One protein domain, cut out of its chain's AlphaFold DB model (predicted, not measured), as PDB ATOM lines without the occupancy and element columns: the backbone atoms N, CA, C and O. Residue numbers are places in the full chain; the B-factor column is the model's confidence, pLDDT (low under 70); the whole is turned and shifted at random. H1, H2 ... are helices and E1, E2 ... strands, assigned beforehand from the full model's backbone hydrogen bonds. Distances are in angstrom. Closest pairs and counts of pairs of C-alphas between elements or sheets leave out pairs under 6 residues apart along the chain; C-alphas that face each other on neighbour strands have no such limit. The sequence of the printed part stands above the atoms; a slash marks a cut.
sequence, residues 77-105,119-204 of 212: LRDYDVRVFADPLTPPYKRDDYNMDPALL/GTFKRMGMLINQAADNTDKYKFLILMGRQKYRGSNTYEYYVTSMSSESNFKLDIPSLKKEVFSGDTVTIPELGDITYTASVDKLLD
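What this domain is: This is residues 77 to 105 and 119 to 204 of the 212 residues of an uncharacterized protein of viral metagenome (UniProt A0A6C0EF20). A single antiparallel sheet of six strands, E1 to E6, is strongly twisted and curled like part of a barrel, left open between its edge strands E4 and E5. The helix H1 lies well off beyond one end of this sheet and is not on it; the unnamed stretch of residues 87 to 105 follows it. The printed part has 115 residues, with one named helix and then six named strands along the chain, and the sheet's order is E4 E3 E2 E1 E6 E5. The class is mixed, helices and strands, though under half of the residues are in named elements. The whole is compact, with a radius of gyration of the C-alphas of 15.5 A and spans of 45 by 32 by 26 A.

How they stand to each other: H1, residues 77 to 86, is not on the sheet, with 0 pairs of C-alphas within 10 A; in its backbone every O i to N i+4 pair is within hydrogen-bond range. E1, residues 122 to 128, and E2, residues 140 to 147, form an antiparallel hairpin at 144 degrees, with N 127 and O 141 2.8 A apart. E2 forms the next hairpin with E3, residues 155 to 161, at 155 degrees, where N 142 and O 160 are 2.8 A apart. E3 and E4, residues 169 to 171, form a third at 151 degrees, with N 159 and O 170 2.8 A apart. E1 E2 E3 E4 are a meander, each strand the antiparallel neighbour of the one before. E5, residues 184 to 187, is only just apart from E4, their closest C-alphas being 8.4 A apart. E5 forms a hairpin with E6, residues 193 to 199, at 132 degrees, with N 185 and O 195 2.8 A apart. E6 is also the antiparallel neighbour of E1, at 129 degrees, with N 198 and O 126 2.8 A apart. Its pairing is staggered: residues 193 to 196 pair with E5 and residues 196 to 199 with E1.

Where its parts are: H1 begins at C-alpha 77, (145.954, 160.006, 161.368), and measures 14.1 A from first to last C-alpha. E1 measures 17.9 A from Lys 122, E2 23.0 A from Phe 140, and E3 20.1 A from Tyr 155. E4, from Lys 169 to Asp 171, measures 6.5 A, and E5, from Thr 184 to Ile 187, 10.1 A. E6 measures 18.7 A and ends at C-alpha 199, (152.280, 141.803, 148.247).

The domain as a whole: The two C-alphas farthest apart, those of Asp 79 and Gly 191, are 45.4 A apart. Residues 106 to 118 are not printed, and C-alphas 105 and 119 are 11.2 A apart across this cut. The links E1 to E2 and E4 to E5 are long. The mean pLDDT of the printed part is 85.0; it is under 70 at residue 98, residues 100 to 105, residues 164 and 166, and residues 201 to 203.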
ATOM      1  N   LEU A  77     145.632 161.427 161.218       76.75
ATOM      2  CA  LEU A  77     145.954 160.006 161.368       76.75
ATOM      3  C   LEU A  77     145.166 159.354 162.497       76.75
ATOM      4  O   LEU A  77     144.772 158.196 162.389       76.75
ATOM      5  N   ARG A  78     144.942 160.089 163.587       78.75
ATOM      6  CA  ARG A  78     144.131 159.606 164.704       78.75
ATOM      7  C   ARG A  78     142.672 159.488 164.284       78.75
ATOM      8  O   ARG A  78     142.038 158.488 164.601       78.75
ATOM      9  N   ASP A  79     142.162 160.466 163.542       81.88
ATOM     10  CA  ASP A  79     140.795 160.418 163.023       81.88
ATOM     11  C   ASP A  79     140.620 159.281 162.014       81.88
ATOM     12  O   ASP A  79     139.595 158.601 162.020       81.88
ATOM     13  N   TYR A  80     141.631 159.034 161.175       82.44
ATOM     14  CA  TYR A  80     141.653 157.873 160.290       82.44
ATOM     15  C   TYR A  80     141.598 156.556 161.071       82.44
ATOM     16  O   TYR A  80     140.725 155.741 160.790       82.44
ATOM     17  N   ASP A  81     142.451 156.365 162.082       82.00
ATOM     18  CA  ASP A  81     142.443 155.147 162.905       82.00
ATOM     19  C   ASP A  81     141.088 154.915 163.580       82.00
ATOM     20  O   ASP A  81     140.580 153.794 163.605       82.00
ATOM     21  N   VAL A  82     140.490 155.982 164.122       85.19
ATOM     22  CA  VAL A  82     139.169 155.913 164.754       85.19
ATOM     23  C   VAL A  82     138.106 155.519 163.730       85.19
ATOM     24  O   VAL A  82     137.263 154.683 164.045       85.19
ATOM     25  N   ARG A  83     138.158 156.059 162.503       85.44
ATOM     26  CA  ARG A  83     137.233 155.680 161.424       85.44
ATOM     27  C   ARG A  83     137.423 154.236 160.981       85.44
ATOM     28  O   ARG A  83     136.441 153.516 160.941       85.44
ATOM     29  N   VAL A  84     138.652 153.783 160.731       86.62
ATOM     30  CA  VAL A  84     138.932 152.378 160.371       86.62
ATOM     31  C   VAL A  84     138.396 151.413 161.431       86.62
ATOM     32  O   VAL A  84     137.932 150.325 161.105       86.62
ATOM     33  N   PHE A  85     138.462 151.797 162.707       84.56
ATOM     34  CA  PHE A  85     137.966 150.970 163.800       84.56
ATOM     35  C   PHE A  85     136.437 151.013 163.958       84.56
ATOM     36  O   PHE A  85     135.824 149.988 164.246       84.56
ATOM     37  N   ALA A  86     135.822 152.191 163.822       91.19
ATOM     38  CA  ALA A  86     134.406 152.400 164.121       91.19
ATOM     39  C   ALA A  86     133.473 152.237 162.909       91.19
ATOM     40  O   ALA A  86     132.304 151.899 163.088       91.19
ATOM     41  N   ASP A  87     133.963 152.492 161.698       90.31
ATOM     42  CA  ASP A  87     133.187 152.468 160.461       90.31
ATOM     43  C   ASP A  87     133.583 151.264 159.585       90.31
ATOM     44  O   ASP A  87     134.685 151.243 159.030       90.31
ATOM     45  N   PRO A  88     132.685 150.277 159.388       88.12
ATOM     46  CA  PRO A  88     132.972 149.100 158.570       88.12
ATOM     47  C   PRO A  88     133.115 149.408 157.071       88.12
ATOM     48  O   PRO A  88     133.563 148.541 156.321       88.12
ATOM     49  N   LEU A  89     132.715 150.601 156.612       90.19
ATOM     50  CA  LEU A  89     132.878 151.033 155.222       90.19
ATOM     51  C   LEU A  89     134.225 151.710 154.967       90.19
ATOM     52  O   LEU A  89     134.598 151.909 153.808       90.19
ATOM     53  N   THR A  90     134.969 152.047 156.022       84.81
ATOM     54  CA  THR A  90     136.318 152.581 155.884       84.81
ATOM     55  C   THR A  90     137.306 151.414 155.725       84.81
ATOM     56  O   THR A  90     137.432 150.582 156.625       84.81
ATOM     57  N   PRO A  91     138.036 151.316 154.599       82.19
ATOM     58  CA  PRO A  91     138.997 150.239 154.383       82.19
ATOM     59  C   PRO A  91     140.203 150.359 155.333       82.19
ATOM     60  O   PRO A  91     140.717 151.462 155.537       82.19
ATOM     61  N   PRO A  92     140.719 149.242 155.875       82.31
ATOM     62  CA  PRO A  92     141.844 149.244 156.807       82.31
ATOM     63  C   PRO A  92     143.195 149.307 156.073       82.31
ATOM     64  O   PRO A  92     144.007 148.383 156.167       82.31
ATOM     65  N   TYR A  93     143.452 150.378 155.316       82.62
ATOM     66  CA  TYR A  93     144.745 150.557 154.644       82.62
ATOM     67  C   TYR A  93     145.889 150.703 155.649       82.62
ATOM     68  O   TYR A  93     145.715 151.235 156.752       82.62
ATOM     69  N   LYS A  94     147.081 150.257 155.241       75.81
ATOM     70  CA  LYS A  94     148.314 150.445 156.009       75.81
ATOM     71  C   LYS A  94     148.652 151.934 156.114       75.81
ATOM     72  O   LYS A  94     148.331 152.727 155.232       75.81
ATOM     73  N   ARG A  95     149.368 152.297 157.180       75.94
ATOM     74  CA  ARG A  95     150.003 153.614 157.296       75.94
ATOM     75  C   ARG A  95     151.205 153.722 156.360       75.94
ATOM     76  O   ARG A  95     151.880 152.725 156.074       75.94
ATOM     77  N   ASP A  96     151.465 154.940 155.905       75.62
ATOM     78  CA  ASP A  96     152.683 155.251 155.170       75.62
ATOM     79  C   ASP A  96     153.906 155.212 156.103       75.62
ATOM     80  O   ASP A  96     153.805 155.204 157.333       75.62
ATOM     81  N   ASP A  97     155.093 155.160 155.503       71.06
ATOM     82  CA  ASP A  97     156.344 155.108 156.268       71.06
ATOM     83  C   ASP A  97     156.654 156.426 156.993       71.06
ATOM     84  O   ASP A  97     157.465 156.445 157.918       71.06
ATOM     85  N   TYR A  98     156.022 157.529 156.586       69.00
ATOM     86  CA  TYR A  98     156.257 158.852 157.156       69.00
ATOM     87  C   TYR A  98     155.444 159.122 158.420       69.00
ATOM     88  O   TYR A  98     155.927 159.856 159.282       69.00
ATOM     89  N   ASN A  99     154.264 158.510 158.544       70.06
ATOM     90  CA  ASN A  99     153.361 158.697 159.678       70.06
ATOM     91  C   ASN A  99     153.414 157.554 160.701       70.06
ATOM     92  O   ASN A  99     152.698 157.572 161.706       70.06
ATOM     93  N   MET A 100     154.265 156.552 160.479       68.12
ATOM     94  CA  MET A 100     154.631 155.582 161.506       68.12
ATOM     95  C   MET A 100     155.705 156.176 162.425       68.12
ATOM     96  O   MET A 100     156.901 155.982 162.210       68.12
ATOM     97  N   ASP A 101     155.271 156.876 163.474       64.38
ATOM     98  CA  ASP A 101     156.169 157.264 164.563       64.38
ATOM     99  C   ASP A 101     156.703 155.990 165.252       64.38
ATOM    100  O   ASP A 101     155.913 155.115 165.641       64.38
ATOM    101  N   PRO A 102     158.025 155.819 165.402       64.50
ATOM    102  CA  PRO A 102     158.602 154.750 166.205       64.50
ATOM    103  C   PRO A 102     158.341 155.069 167.679       64.50
ATOM    104  O   PRO A 102     159.214 155.546 168.401       64.50
ATOM    105  N   ALA A 103     157.115 154.778 168.116       54.53
ATOM    106  CA  ALA A 103     156.487 155.222 169.359       54.53
ATOM    107  C   ALA A 103     157.173 154.785 170.674       54.53
ATOM    108  O   ALA A 103     156.564 154.866 171.736       54.53
ATOM    109  N   LEU A 104     158.408 154.275 170.652       52.84
ATOM    110  CA  LEU A 104     159.019 153.589 171.794       52.84
ATOM    111  C   LEU A 104     160.486 153.940 172.071       52.84
ATOM    112  O   LEU A 104     161.066 153.377 172.998       52.84
ATOM    113  N   LEU A 105     161.106 154.861 171.332       53.09
ATOM    114  CA  LEU A 105     162.480 155.271 171.630       53.09
ATOM    115  C   LEU A 105     162.474 156.658 172.261       53.09
ATOM    116  O   LEU A 105     162.439 157.660 171.556       53.09
ATOM    117  N   GLY A 119     161.831 153.492 160.720       75.19
ATOM    118  CA  GLY A 119     160.419 153.131 160.834       75.19
ATOM    119  C   GLY A 119     160.186 151.873 161.681       75.19
ATOM    120  O   GLY A 119     161.108 151.107 162.005       75.19
ATOM    121  N   THR A 120     158.923 151.629 162.020       82.00
ATOM    122  CA  THR A 120     158.485 150.343 162.571       82.00
ATOM    123  C   THR A 120     158.326 149.307 161.460       82.00
ATOM    124  O   THR A 120     158.014 149.634 160.318       82.00
ATOM    125  N   PHE A 121     158.574 148.036 161.781       86.81
ATOM    126  CA  PHE A 121     158.312 146.953 160.837       86.81
ATOM    127  C   PHE A 121     156.810 146.778 160.644       86.81
ATOM    128  O   PHE A 121     156.067 146.629 161.615       86.81
ATOM    129  N   LYS A 122     156.384 146.733 159.384       86.25
ATOM    130  CA  LYS A 122     154.994 146.520 158.989       86.25
ATOM    131  C   LYS A 122     154.866 145.289 158.105       86.25
ATOM    132  O   LYS A 122     155.831 144.840 157.485       86.25
ATOM    133  N   ARG A 123     153.660 144.731 158.044       88.88
ATOM    134  CA  ARG A 123     153.366 143.599 157.163       88.88
ATOM    135  C   ARG A 123     153.350 144.076 155.714       88.88
ATOM    136  O   ARG A 123     152.436 144.788 155.295       88.88
ATOM    137  N   MET A 124     154.339 143.649 154.941       88.75
ATOM    138  CA  MET A 124     154.428 143.961 153.514       88.75
ATOM    139  C   MET A 124     153.549 143.002 152.715       88.75
ATOM    140  O   MET A 124     152.753 143.433 151.885       88.75
ATOM    141  N   GLY A 125     153.594 141.713 153.050       91.19
ATOM    142  CA  GLY A 125     152.824 140.693 152.351       91.19
ATOM    143  C   GLY A 125     153.054 139.300 152.917       91.19
ATOM    144  O   GLY A 125     153.255 139.125 154.122       91.19
ATOM    145  N   MET A 126     153.015 138.311 152.032       93.31
ATOM    146  CA  MET A 126     153.315 136.915 152.334       93.31
ATOM    147  C   MET A 126     154.352 136.373 151.360       93.31
ATOM    148  O   MET A 126     154.370 136.755 150.196       93.31
ATOM    149  N   LEU A 127     155.188 135.460 151.827       94.19
ATOM    150  CA  LEU A 127     156.043 134.637 150.992       94.19
ATOM    151  C   LEU A 127     155.412 133.254 150.867       94.19
ATOM    152  O   LEU A 127     155.017 132.655 151.869       94.19
ATOM    153  N   ILE A 128     155.309 132.766 149.638       95.00
ATOM    154  CA  ILE A 128     154.640 131.511 149.307       95.00
ATOM    155  C   ILE A 128     155.648 130.589 148.636       95.00
ATOM    156  O   ILE A 128     156.164 130.902 147.562       95.00
ATOM    157  N   ASN A 129     155.914 129.438 149.249       94.62
ATOM    158  CA  ASN A 129     156.655 128.374 148.591       94.62
ATOM    159  C   ASN A 129     155.690 127.591 147.695       94.62
ATOM    160  O   ASN A 129     154.847 126.832 148.176       94.62
ATOM    161  N   GLN A 130     155.805 127.787 146.383       92.56
ATOM    162  CA  GLN A 130     154.945 127.108 145.411       92.56
ATOM    163  C   GLN A 130     155.251 125.609 145.288       92.56
ATOM    164  O   GLN A 130     154.372 124.850 144.893       92.56
ATOM    165  N   ALA A 131     156.467 125.182 145.643       91.50
ATOM    166  CA  ALA A 131     156.903 123.791 145.554       91.50
ATOM    167  C   ALA A 131     156.566 122.960 146.806       91.50
ATOM    168  O   ALA A 131     156.619 121.736 146.747       91.50
ATOM    169  N   ALA A 132     156.233 123.602 147.930       90.25
ATOM    170  CA  ALA A 132     155.893 122.905 149.168       90.25
ATOM    171  C   ALA A 132     154.454 122.372 149.167       90.25
ATOM    172  O   ALA A 132     153.519 123.020 148.676       90.25
ATOM    173  N   ASP A 133     154.257 121.224 149.813       91.25
ATOM    174  CA  ASP A 133     152.937 120.662 150.076       91.25
ATOM    175  C   ASP A 133     152.112 121.562 151.004       91.25
ATOM    176  O   ASP A 133     152.641 122.284 151.846       91.25
ATOM    177  N   ASN A 134     150.783 121.503 150.890       86.62
ATOM    178  CA  ASN A 134     149.872 122.305 151.726       86.62
ATOM    179  C   ASN A 134     149.992 122.017 153.232       86.62
ATOM    180  O   ASN A 134     149.536 122.818 154.041       86.62
ATOM    181  N   THR A 135     150.578 120.882 153.600       86.56
ATOM    182  CA  THR A 135     150.819 120.476 154.986       86.56
ATOM    183  C   THR A 135     152.131 121.017 155.549       86.56
ATOM    184  O   THR A 135     152.380 120.865 156.743       86.56
ATOM    185  N   ASP A 136     152.990 121.620 154.721       87.56
ATOM    186  CA  ASP A 136     154.246 122.199 155.184       87.56
ATOM    187  C   ASP A 136     153.981 123.488 155.973       87.56
ATOM    188  O   ASP A 136     153.438 124.472 155.460       87.56
ATOM    189  N   LYS A 137     154.422 123.498 157.234       85.69
ATOM    190  CA  LYS A 137     154.334 124.654 158.136       85.69
ATOM    191  C   LYS A 137     155.047 125.902 157.611       85.69
ATOM    192  O   LYS A 137     154.705 127.005 158.027       85.69
ATOM    193  N   TYR A 138     156.034 125.745 156.731       88.56
ATOM    194  CA  TYR A 138     156.791 126.851 156.155       88.56
ATOM    195  C   TYR A 138     156.308 127.237 154.764       88.56
ATOM    196  O   TYR A 138     156.883 128.139 154.170       88.56
ATOM    197  N   LYS A 139     155.231 126.633 154.245       91.56
ATOM    198  CA  LYS A 139     154.684 127.003 152.932       91.56
ATOM    199  C   LYS A 139     154.334 128.486 152.833       91.56
ATOM    200  O   LYS A 139     154.555 129.105 151.792       91.56
ATOM    201  N   PHE A 140     153.788 129.037 153.913       92.31
ATOM    202  CA  PHE A 140     153.354 130.423 154.007       92.31
ATOM    203  C   PHE A 140     154.110 131.133 155.121       92.31
ATOM    204  O   PHE A 140     153.980 130.784 156.295       92.31
ATOM    205  N   LEU A 141     154.859 132.169 154.759       93.25
ATOM    206  CA  LEU A 141     155.553 133.031 155.710       93.25
ATOM    207  C   LEU A 141     155.024 134.456 155.597       93.25
ATOM    208  O   LEU A 141     154.686 134.930 154.513       93.25
ATOM    209  N   ILE A 142     154.951 135.163 156.717       93.19
ATOM    210  CA  ILE A 142     154.568 136.573 156.742       93.19
ATOM    211  C   ILE A 142     155.820 137.398 156.461       93.19
ATOM    212  O   ILE A 142     156.804 137.294 157.196       93.19
ATOM    213  N   LEU A 143     155.771 138.232 155.420       93.12
ATOM    214  CA  LEU A 143     156.844 139.163 155.090       93.12
ATOM    215  C   LEU A 143     156.635 140.471 155.847       93.12
ATOM    216  O   LEU A 143     155.668 141.201 155.601       93.12
ATOM    217  N   MET A 144     157.570 140.778 156.734       92.50
ATOM    218  CA  MET A 144     157.623 142.030 157.470       92.50
ATOM    219  C   MET A 144     158.762 142.880 156.918       92.50
ATOM    220  O   MET A 144     159.840 142.367 156.621       92.50
ATOM    221  N   GLY A 145     158.535 144.180 156.776       91.00
ATOM    222  CA  GLY A 145     159.512 145.086 156.187       91.00
ATOM    223  C   GLY A 145     159.391 146.510 156.705       91.00
ATOM    224  O   GLY A 145     158.383 146.883 157.306       91.00
ATOM    225  N   ARG A 146     160.452 147.288 156.498       88.12
ATOM    226  CA  ARG A 146     160.499 148.734 156.751       88.12
ATOM    227  C   ARG A 146     161.567 149.398 155.896       88.12
ATOM    228  O   ARG A 146     162.546 148.751 155.522       88.12
ATOM    229  N   GLN A 147     161.438 150.703 155.678       87.50
ATOM    230  CA  GLN A 147     162.559 151.507 155.200       87.50
ATOM    231  C   GLN A 147     163.647 151.584 156.275       87.50
ATOM    232  O   GLN A 147     163.366 151.779 157.461       87.50
ATOM    233  N   LYS A 148     164.909 151.462 155.857       85.31
ATOM    234  CA  LYS A 148     166.063 151.557 156.758       85.31
ATOM    235  C   LYS A 148     166.159 152.939 157.404       85.31
ATOM    236  O   LYS A 148     166.470 153.042 158.582       85.31
ATOM    237  N   TYR A 149     165.887 153.984 156.626       83.19
ATOM    238  CA  TYR A 149     165.788 155.374 157.071       83.19
ATOM    239  C   TYR A 149     164.687 156.066 156.272       83.19
ATOM    240  O   TYR A 149     164.432 155.680 155.129       83.19
ATOM    241  N   ARG A 150     164.087 157.115 156.839       76.38
ATOM    242  CA  ARG A 150     163.066 157.928 156.167       76.38
ATOM    243  C   ARG A 150     163.556 158.412 154.793       76.38
ATOM    244  O   ARG A 150     164.588 159.074 154.703       76.38
ATOM    245  N   GLY A 151     162.813 158.089 153.731       76.19
ATOM    246  CA  GLY A 151     163.144 158.492 152.356       76.19
ATOM    247  C   GLY A 151     164.321 157.734 151.730       76.19
ATOM    248  O   GLY A 151     164.843 158.147 150.696       76.19
ATOM    249  N   SER A 152     164.773 156.639 152.347       83.56
ATOM    250  CA  SER A 152     165.776 155.758 151.758       83.56
ATOM    251  C   SER A 152     165.126 154.738 150.827       83.56
ATOM    252  O   SER A 152     164.152 154.095 151.192       83.56
ATOM    253  N   ASN A 153     165.769 154.469 149.692       87.06
ATOM    254  CA  ASN A 153     165.410 153.351 148.807       87.06
ATOM    255  C   ASN A 153     165.923 151.990 149.324       87.06
ATOM    256  O   ASN A 153     165.954 151.012 148.577       87.06
ATOM    257  N   THR A 154     166.428 151.942 150.561       90.56
ATOM    258  CA  THR A 154     166.921 150.721 151.203       90.56
ATOM    259  C   THR A 154     165.924 150.244 152.245       90.56
ATOM    260  O   THR A 154     165.547 151.006 153.135       90.56
ATOM    261  N   TYR A 155     165.576 148.967 152.170       91.88
ATOM    262  CA  TYR A 155     164.642 148.305 153.066       91.88
ATOM    263  C   TYR A 155     165.336 147.231 153.903       91.88
ATOM    264  O   TYR A 155     166.385 146.702 153.530       91.88
ATOM    265  N   GLU A 156     164.734 146.931 155.046       93.06
ATOM    266  CA  GLU A 156     165.083 145.814 155.915       93.06
ATOM    267  C   GLU A 156     163.877 144.887 156.010       93.06
ATOM    268  O   GLU A 156     162.753 145.359 156.204       93.06
ATOM    269  N   TYR A 157     164.119 143.582 155.908       94.44
ATOM    270  CA  TYR A 157     163.069 142.571 155.935       94.44
ATOM    271  C   TYR A 157     163.377 141.465 156.917       94.44
ATOM    272  O   TYR A 157     164.530 141.082 157.119       94.44
ATOM    273  N   TYR A 158     162.305 140.906 157.453       94.94
ATOM    274  CA  TYR A 158     162.335 139.623 158.118       94.94
ATOM    275  C   TYR A 158     161.067 138.847 157.791       94.94
ATOM    276  O   TYR A 158     160.037 139.414 157.411       94.94
ATOM    277  N   VAL A 159     161.134 137.540 157.984       94.50
ATOM    278  CA  VAL A 159     159.974 136.664 157.908       94.50
ATOM    279  C   VAL A 159     159.641 136.091 159.265       94.50
ATOM    280  O   VAL A 159     160.513 135.861 160.105       94.50
ATOM    281  N   THR A 160     158.355 135.856 159.464       93.12
ATOM    282  CA  THR A 160     157.841 135.119 160.610       93.12
ATOM    283  C   THR A 160     156.845 134.079 160.140       93.12
ATOM    284  O   THR A 160     156.193 134.236 159.104       93.12
ATOM    285  N   SER A 161     156.725 133.005 160.909       90.44
ATOM    286  CA  SER A 161     155.658 132.032 160.708       90.44
ATOM    287  C   SER A 161     154.291 132.661 161.008       90.44
ATOM    288  O   SER A 161     154.181 133.589 161.814       90.44
ATOM    289  N   MET A 162     153.256 132.149 160.340       81.75
ATOM    290  CA  MET A 162     151.857 132.488 160.614       81.75
ATOM    291  C   MET A 162     151.258 131.637 161.746       81.75
ATOM    292  O   MET A 162     150.226 132.000 162.304       81.75
ATOM    293  N   SER A 163     151.895 130.512 162.089       78.81
ATOM    294  CA  SER A 163     151.428 129.612 163.141       78.81
ATOM    295  C   SER A 163     151.846 130.115 164.519       78.81
ATOM    296  O   SER A 163     153.016 130.422 164.754       78.81
ATOM    297  N   SER A 164     150.901 130.113 165.461       69.00
ATOM    298  CA  SER A 164     151.146 130.430 166.873       69.00
ATOM    299  C   SER A 164     152.078 129.437 167.571       69.00
ATOM    300  O   SER A 164     152.630 129.755 168.622       69.00
ATOM    301  N   GLU A 165     152.250 128.237 167.010       70.00
ATOM    302  CA  GLU A 165     153.058 127.162 167.596       70.00
ATOM    303  C   GLU A 165     154.559 127.330 167.334       70.00
ATOM    304  O   GLU A 165     155.381 126.835 168.103       70.00
ATOM    305  N   SER A 166     154.938 128.051 166.272       65.06
ATOM    306  CA  SER A 166     156.341 128.334 165.963       65.06
ATOM    307  C   SER A 166     156.549 129.825 165.722       65.06
ATOM    308  O   SER A 166     156.421 130.319 164.604       65.06
ATOM    309  N   ASN A 167     156.911 130.555 166.771       74.94
ATOM    310  CA  ASN A 167     157.294 131.959 166.650       74.94
ATOM    311  C   ASN A 167     158.791 132.034 166.350       74.94
ATOM    312  O   ASN A 167     159.616 132.003 167.261       74.94
ATOM    313  N   PHE A 168     159.145 132.103 165.071       88.38
ATOM    314  CA  PHE A 168     160.512 132.400 164.655       88.38
ATOM    315  C   PHE A 168     160.553 133.717 163.892       88.38
ATOM    316  O   PHE A 168     159.588 134.102 163.235       88.38
ATOM    317  N   LYS A 169     161.705 134.379 163.956       91.62
ATOM    318  CA  LYS A 169     162.014 135.574 163.185       91.62
ATOM    319  C   LYS A 169     163.329 135.334 162.456       91.62
ATOM    320  O   LYS A 169     164.342 135.116 163.116       91.62
ATOM    321  N   LEU A 170     163.294 135.346 161.127       92.81
ATOM    322  CA  LEU A 170     164.489 135.219 160.288       92.81
ATOM    323  C   LEU A 170     164.665 136.505 159.497       92.81
ATOM    324  O   LEU A 170     163.784 136.885 158.727       92.81
ATOM    325  N   ASP A 171     165.784 137.181 159.716       93.25
ATOM    326  CA  ASP A 171     166.135 138.378 158.965       93.25
ATOM    327  C   ASP A 171     166.609 137.989 157.556       93.25
ATOM    328  O   ASP A 171     167.239 136.952 157.373       93.25
ATOM    329  N   ILE A 172     166.328 138.826 156.555       92.69
ATOM    330  CA  ILE A 172     166.717 138.576 155.156       92.69
ATOM    331  C   ILE A 172     167.706 139.664 154.714       92.69
ATOM    332  O   ILE A 172     167.327 140.616 154.028       92.69
ATOM    333  N   PRO A 173     168.993 139.574 155.104       87.19
ATOM    334  CA  PRO A 173     169.971 140.645 154.882       87.19
ATOM    335  C   PRO A 173     170.357 140.836 153.407       87.19
ATOM    336  O   PRO A 173     170.879 141.890 153.026       87.19
ATOM    337  N   SER A 174     170.120 139.821 152.570       87.56
ATOM    338  CA  SER A 174     170.336 139.869 151.120       87.56
ATOM    339  C   SER A 174     169.354 140.811 150.417       87.56
ATOM    340  O   SER A 174     169.680 141.385 149.376       87.56
ATOM    341  N   LEU A 175     168.174 141.022 151.004       90.25
ATOM    342  CA  LEU A 175     167.095 141.796 150.419       90.25
ATOM    343  C   LEU A 175     167.133 143.242 150.922       90.25
ATOM    344  O   LEU A 175     166.842 143.531 152.078       90.25
ATOM    345  N   LYS A 176     167.503 144.163 150.028       92.19
ATOM    346  CA  LYS A 176     167.665 145.595 150.348       92.19
ATOM    347  C   LYS A 176     166.736 146.515 149.573       92.19
ATOM    348  O   LYS A 176     166.670 147.699 149.883       92.19
ATOM    349  N   LYS A 177     166.076 146.006 148.538       92.06
ATOM    350  CA  LYS A 177     165.168 146.777 147.685       92.06
ATOM    351  C   LYS A 177     163.727 146.553 148.111       92.06
ATOM    352  O   LYS A 177     163.431 145.607 148.837       92.06
ATOM    353  N   GLU A 178     162.848 147.436 147.668       89.81
ATOM    354  CA  GLU A 178     161.413 147.229 147.812       89.81
ATOM    355  C   GLU A 178     160.990 145.929 147.116       89.81
ATOM    356  O   GLU A 178     161.449 145.659 146.006       89.81
ATOM    357  N   VAL A 179     160.185 145.117 147.800       91.19
ATOM    358  CA  VAL A 179     159.641 143.864 147.264       91.19
ATOM    359  C   VAL A 179     158.277 144.136 146.666       91.19
ATOM    360  O   VAL A 179     157.402 144.683 147.337       91.19
ATOM    361  N   PHE A 180     158.079 143.673 145.440       91.06
ATOM    362  CA  PHE A 180     156.808 143.726 144.740       91.06
ATOM    363  C   PHE A 180     156.178 142.336 144.633       91.06
ATOM    364  O   PHE A 180     156.809 141.300 144.851       91.06
ATOM    365  N   SER A 181     154.883 142.302 144.320       91.94
ATOM    366  CA  SER A 181     154.187 141.033 144.114       91.94
ATOM    367  C   SER A 181     154.753 140.307 142.891       91.94
ATOM    368  O   SER A 181     154.864 140.898 141.819       91.94
ATOM    369  N   GLY A 182     155.060 139.021 143.045       91.81
ATOM    370  CA  GLY A 182     155.708 138.183 142.036       91.81
ATOM    371  C   GLY A 182     157.223 138.051 142.207       91.81
ATOM    372  O   GLY A 182     157.804 137.136 141.626       91.81
ATOM    373  N   ASP A 183     157.857 138.891 143.031       94.06
ATOM    374  CA  ASP A 183     159.296 138.806 143.278       94.06
ATOM    375  C   ASP A 183     159.667 137.505 143.993       94.06
ATOM    376  O   ASP A 183     158.912 136.972 144.807       94.06
ATOM    377  N   THR A 184     160.864 136.996 143.715       94.44
ATOM    378  CA  THR A 184     161.381 135.785 144.353       94.44
ATOM    379  C   THR A 184     162.361 136.127 145.462       94.44
ATOM    380  O   THR A 184     163.299 136.898 145.252       94.44
ATOM    381  N   VAL A 185     162.182 135.512 146.628       93.94
ATOM    382  CA  VAL A 185     163.034 135.699 147.805       93.94
ATOM    383  C   VAL A 185     163.553 134.344 148.263       93.94
ATOM    384  O   VAL A 185     162.770 133.436 148.533       93.94
ATOM    385  N   THR A 186     164.871 134.208 148.362       93.69
ATOM    386  CA  THR A 186     165.528 132.990 148.851       93.69
ATOM    387  C   THR A 186     165.911 133.158 150.315       93.69
ATOM    388  O   THR A 186     166.452 134.200 150.692       93.69
ATOM    389  N   ILE A 187     165.629 132.139 151.132       91.88
ATOM    390  CA  ILE A 187     165.892 132.144 152.578       91.88
ATOM    391  C   ILE A 187     166.921 131.050 152.902       91.88
ATOM    392  O   ILE A 187     166.550 129.871 152.958       91.88
ATOM    393  N   PRO A 188     168.197 131.414 153.118       89.38
ATOM    394  CA  PRO A 188     169.265 130.453 153.389       89.38
ATOM    395  C   PRO A 188     169.025 129.609 154.641       89.38
ATOM    396  O   PRO A 188     169.278 128.407 154.652       89.38
ATOM    397  N   GLU A 189     168.458 130.212 155.686       88.81
ATOM    398  CA  GLU A 189     168.213 129.576 156.982       88.81
ATOM    399  C   GLU A 189     167.178 128.443 156.910       88.81
ATOM    400  O   GLU A 189     167.082 127.634 157.831       88.81
ATOM    401  N   LEU A 190     166.417 128.364 155.814       88.38
ATOM    402  CA  LEU A 190     165.459 127.294 155.540       88.38
ATOM    403  C   LEU A 190     165.977 126.289 154.498       88.38
ATOM    404  O   LEU A 190     165.189 125.512 153.970       88.38
ATOM    405  N   GLY A 191     167.284 126.281 154.212       87.94
ATOM    406  CA  GLY A 191     167.899 125.384 153.228       87.94
ATOM    407  C   GLY A 191     167.836 125.924 151.801       87.94
ATOM    408  O   GLY A 191     167.536 125.171 150.879       87.94
ATOM    409  N   ASP A 192     168.067 127.230 151.630       88.56
ATOM    410  CA  ASP A 192     168.073 127.926 150.332       88.56
ATOM    411  C   ASP A 192     166.762 127.792 149.536       88.56
ATOM    412  O   ASP A 192     166.724 127.821 148.302       88.56
ATOM    413  N   ILE A 193     165.643 127.683 150.253       91.62
ATOM    414  CA  ILE A 193     164.318 127.599 149.645       91.62
ATOM    415  C   ILE A 193     163.937 128.960 149.061       91.62
ATOM    416  O   ILE A 193     164.084 130.004 149.704       91.62
ATOM    417  N   THR A 194     163.408 128.938 147.837       94.00
ATOM    418  CA  THR A 194     162.900 130.127 147.147       94.00
ATOM    419  C   THR A 194     161.394 130.255 147.325       94.00
ATOM    420  O   THR A 194     160.640 129.306 147.115       94.00
ATOM    421  N   TYR A 195     160.958 131.460 147.670       95.25
ATOM    422  CA  TYR A 195     159.565 131.826 147.858       95.25
ATOM    423  C   TYR A 195     159.156 132.902 146.860       95.25
ATOM    424  O   TYR A 195     159.964 133.754 146.498       95.25
ATOM    425  N   THR A 196     157.885 132.920 146.479       96.44
ATOM    426  CA  THR A 196     157.289 134.017 145.712       96.44
ATOM    427  C   THR A 196     156.582 134.981 146.656       96.44
ATOM    428  O   THR A 196     155.761 134.570 147.477       96.44
ATOM    429  N   ALA A 197     156.883 136.268 146.535       94.62
ATOM    430  CA  ALA A 197     156.238 137.323 147.290       94.62
ATOM    431  C   ALA A 197     154.838 137.611 146.737       94.62
ATOM    432  O   ALA A 197     154.646 137.853 145.549       94.62
ATOM    433  N   SER A 198     153.857 137.622 147.627       93.25
ATOM    434  CA  SER A 198     152.495 138.083 147.390       93.25
ATOM    435  C   SER A 198     152.285 139.336 148.229       93.25
ATOM    436  O   SER A 198     152.048 139.258 149.439       93.25
ATOM    437  N   VAL A 199     152.432 140.497 147.595       88.94
ATOM    438  CA  VAL A 199     152.280 141.803 148.247       88.94
ATOM    439  C   VAL A 199     150.848 142.275 148.055       88.94
ATOM    440  O   VAL A 199     150.360 142.359 146.928       88.94
ATOM    441  N   ASP A 200     150.170 142.578 149.159       77.19
ATOM    442  CA  ASP A 200     148.800 143.077 149.107       77.19
ATOM    443  C   ASP A 200     148.802 144.569 148.759       77.19
ATOM    444  O   ASP A 200     148.980 145.425 149.630       77.19
ATOM    445  N   LYS A 201     148.657 144.851 147.460       68.25
ATOM    446  CA  LYS A 201     148.628 146.206 146.897       68.25
ATOM    447  C   LYS A 201     147.347 146.963 147.256       68.25
ATOM    448  O   LYS A 201     147.361 148.186 147.283       68.25
ATOM    449  N   LEU A 202     146.249 146.255 147.532       65.00
ATOM    450  CA  LEU A 202     144.992 146.888 147.944       65.00
ATOM    451  C   LEU A 202     145.067 147.399 149.379       65.00
ATOM    452  O   LEU A 202     144.333 148.308 149.730       65.00
ATOM    453  N   LEU A 203     145.965 146.849 150.194       63.56
ATOM    454  CA  LEU A 203     146.233 147.339 151.542       63.56
ATOM    455  C   LEU A 203     147.388 148.341 151.597       63.56
ATOM    456  O   LEU A 203     147.844 148.662 152.696       63.56
ATOM    457  N   ASP A 204     147.903 148.799 150.456       70.19
ATOM    458  CA  ASP A 204     148.957 149.805 150.457       70.19
ATOM    459  C   ASP A 204     148.432 151.163 150.946       70.19
ATOM    460  O   ASP A 204     147.226 151.428 150.940       70.19
TER     461      ASP A 204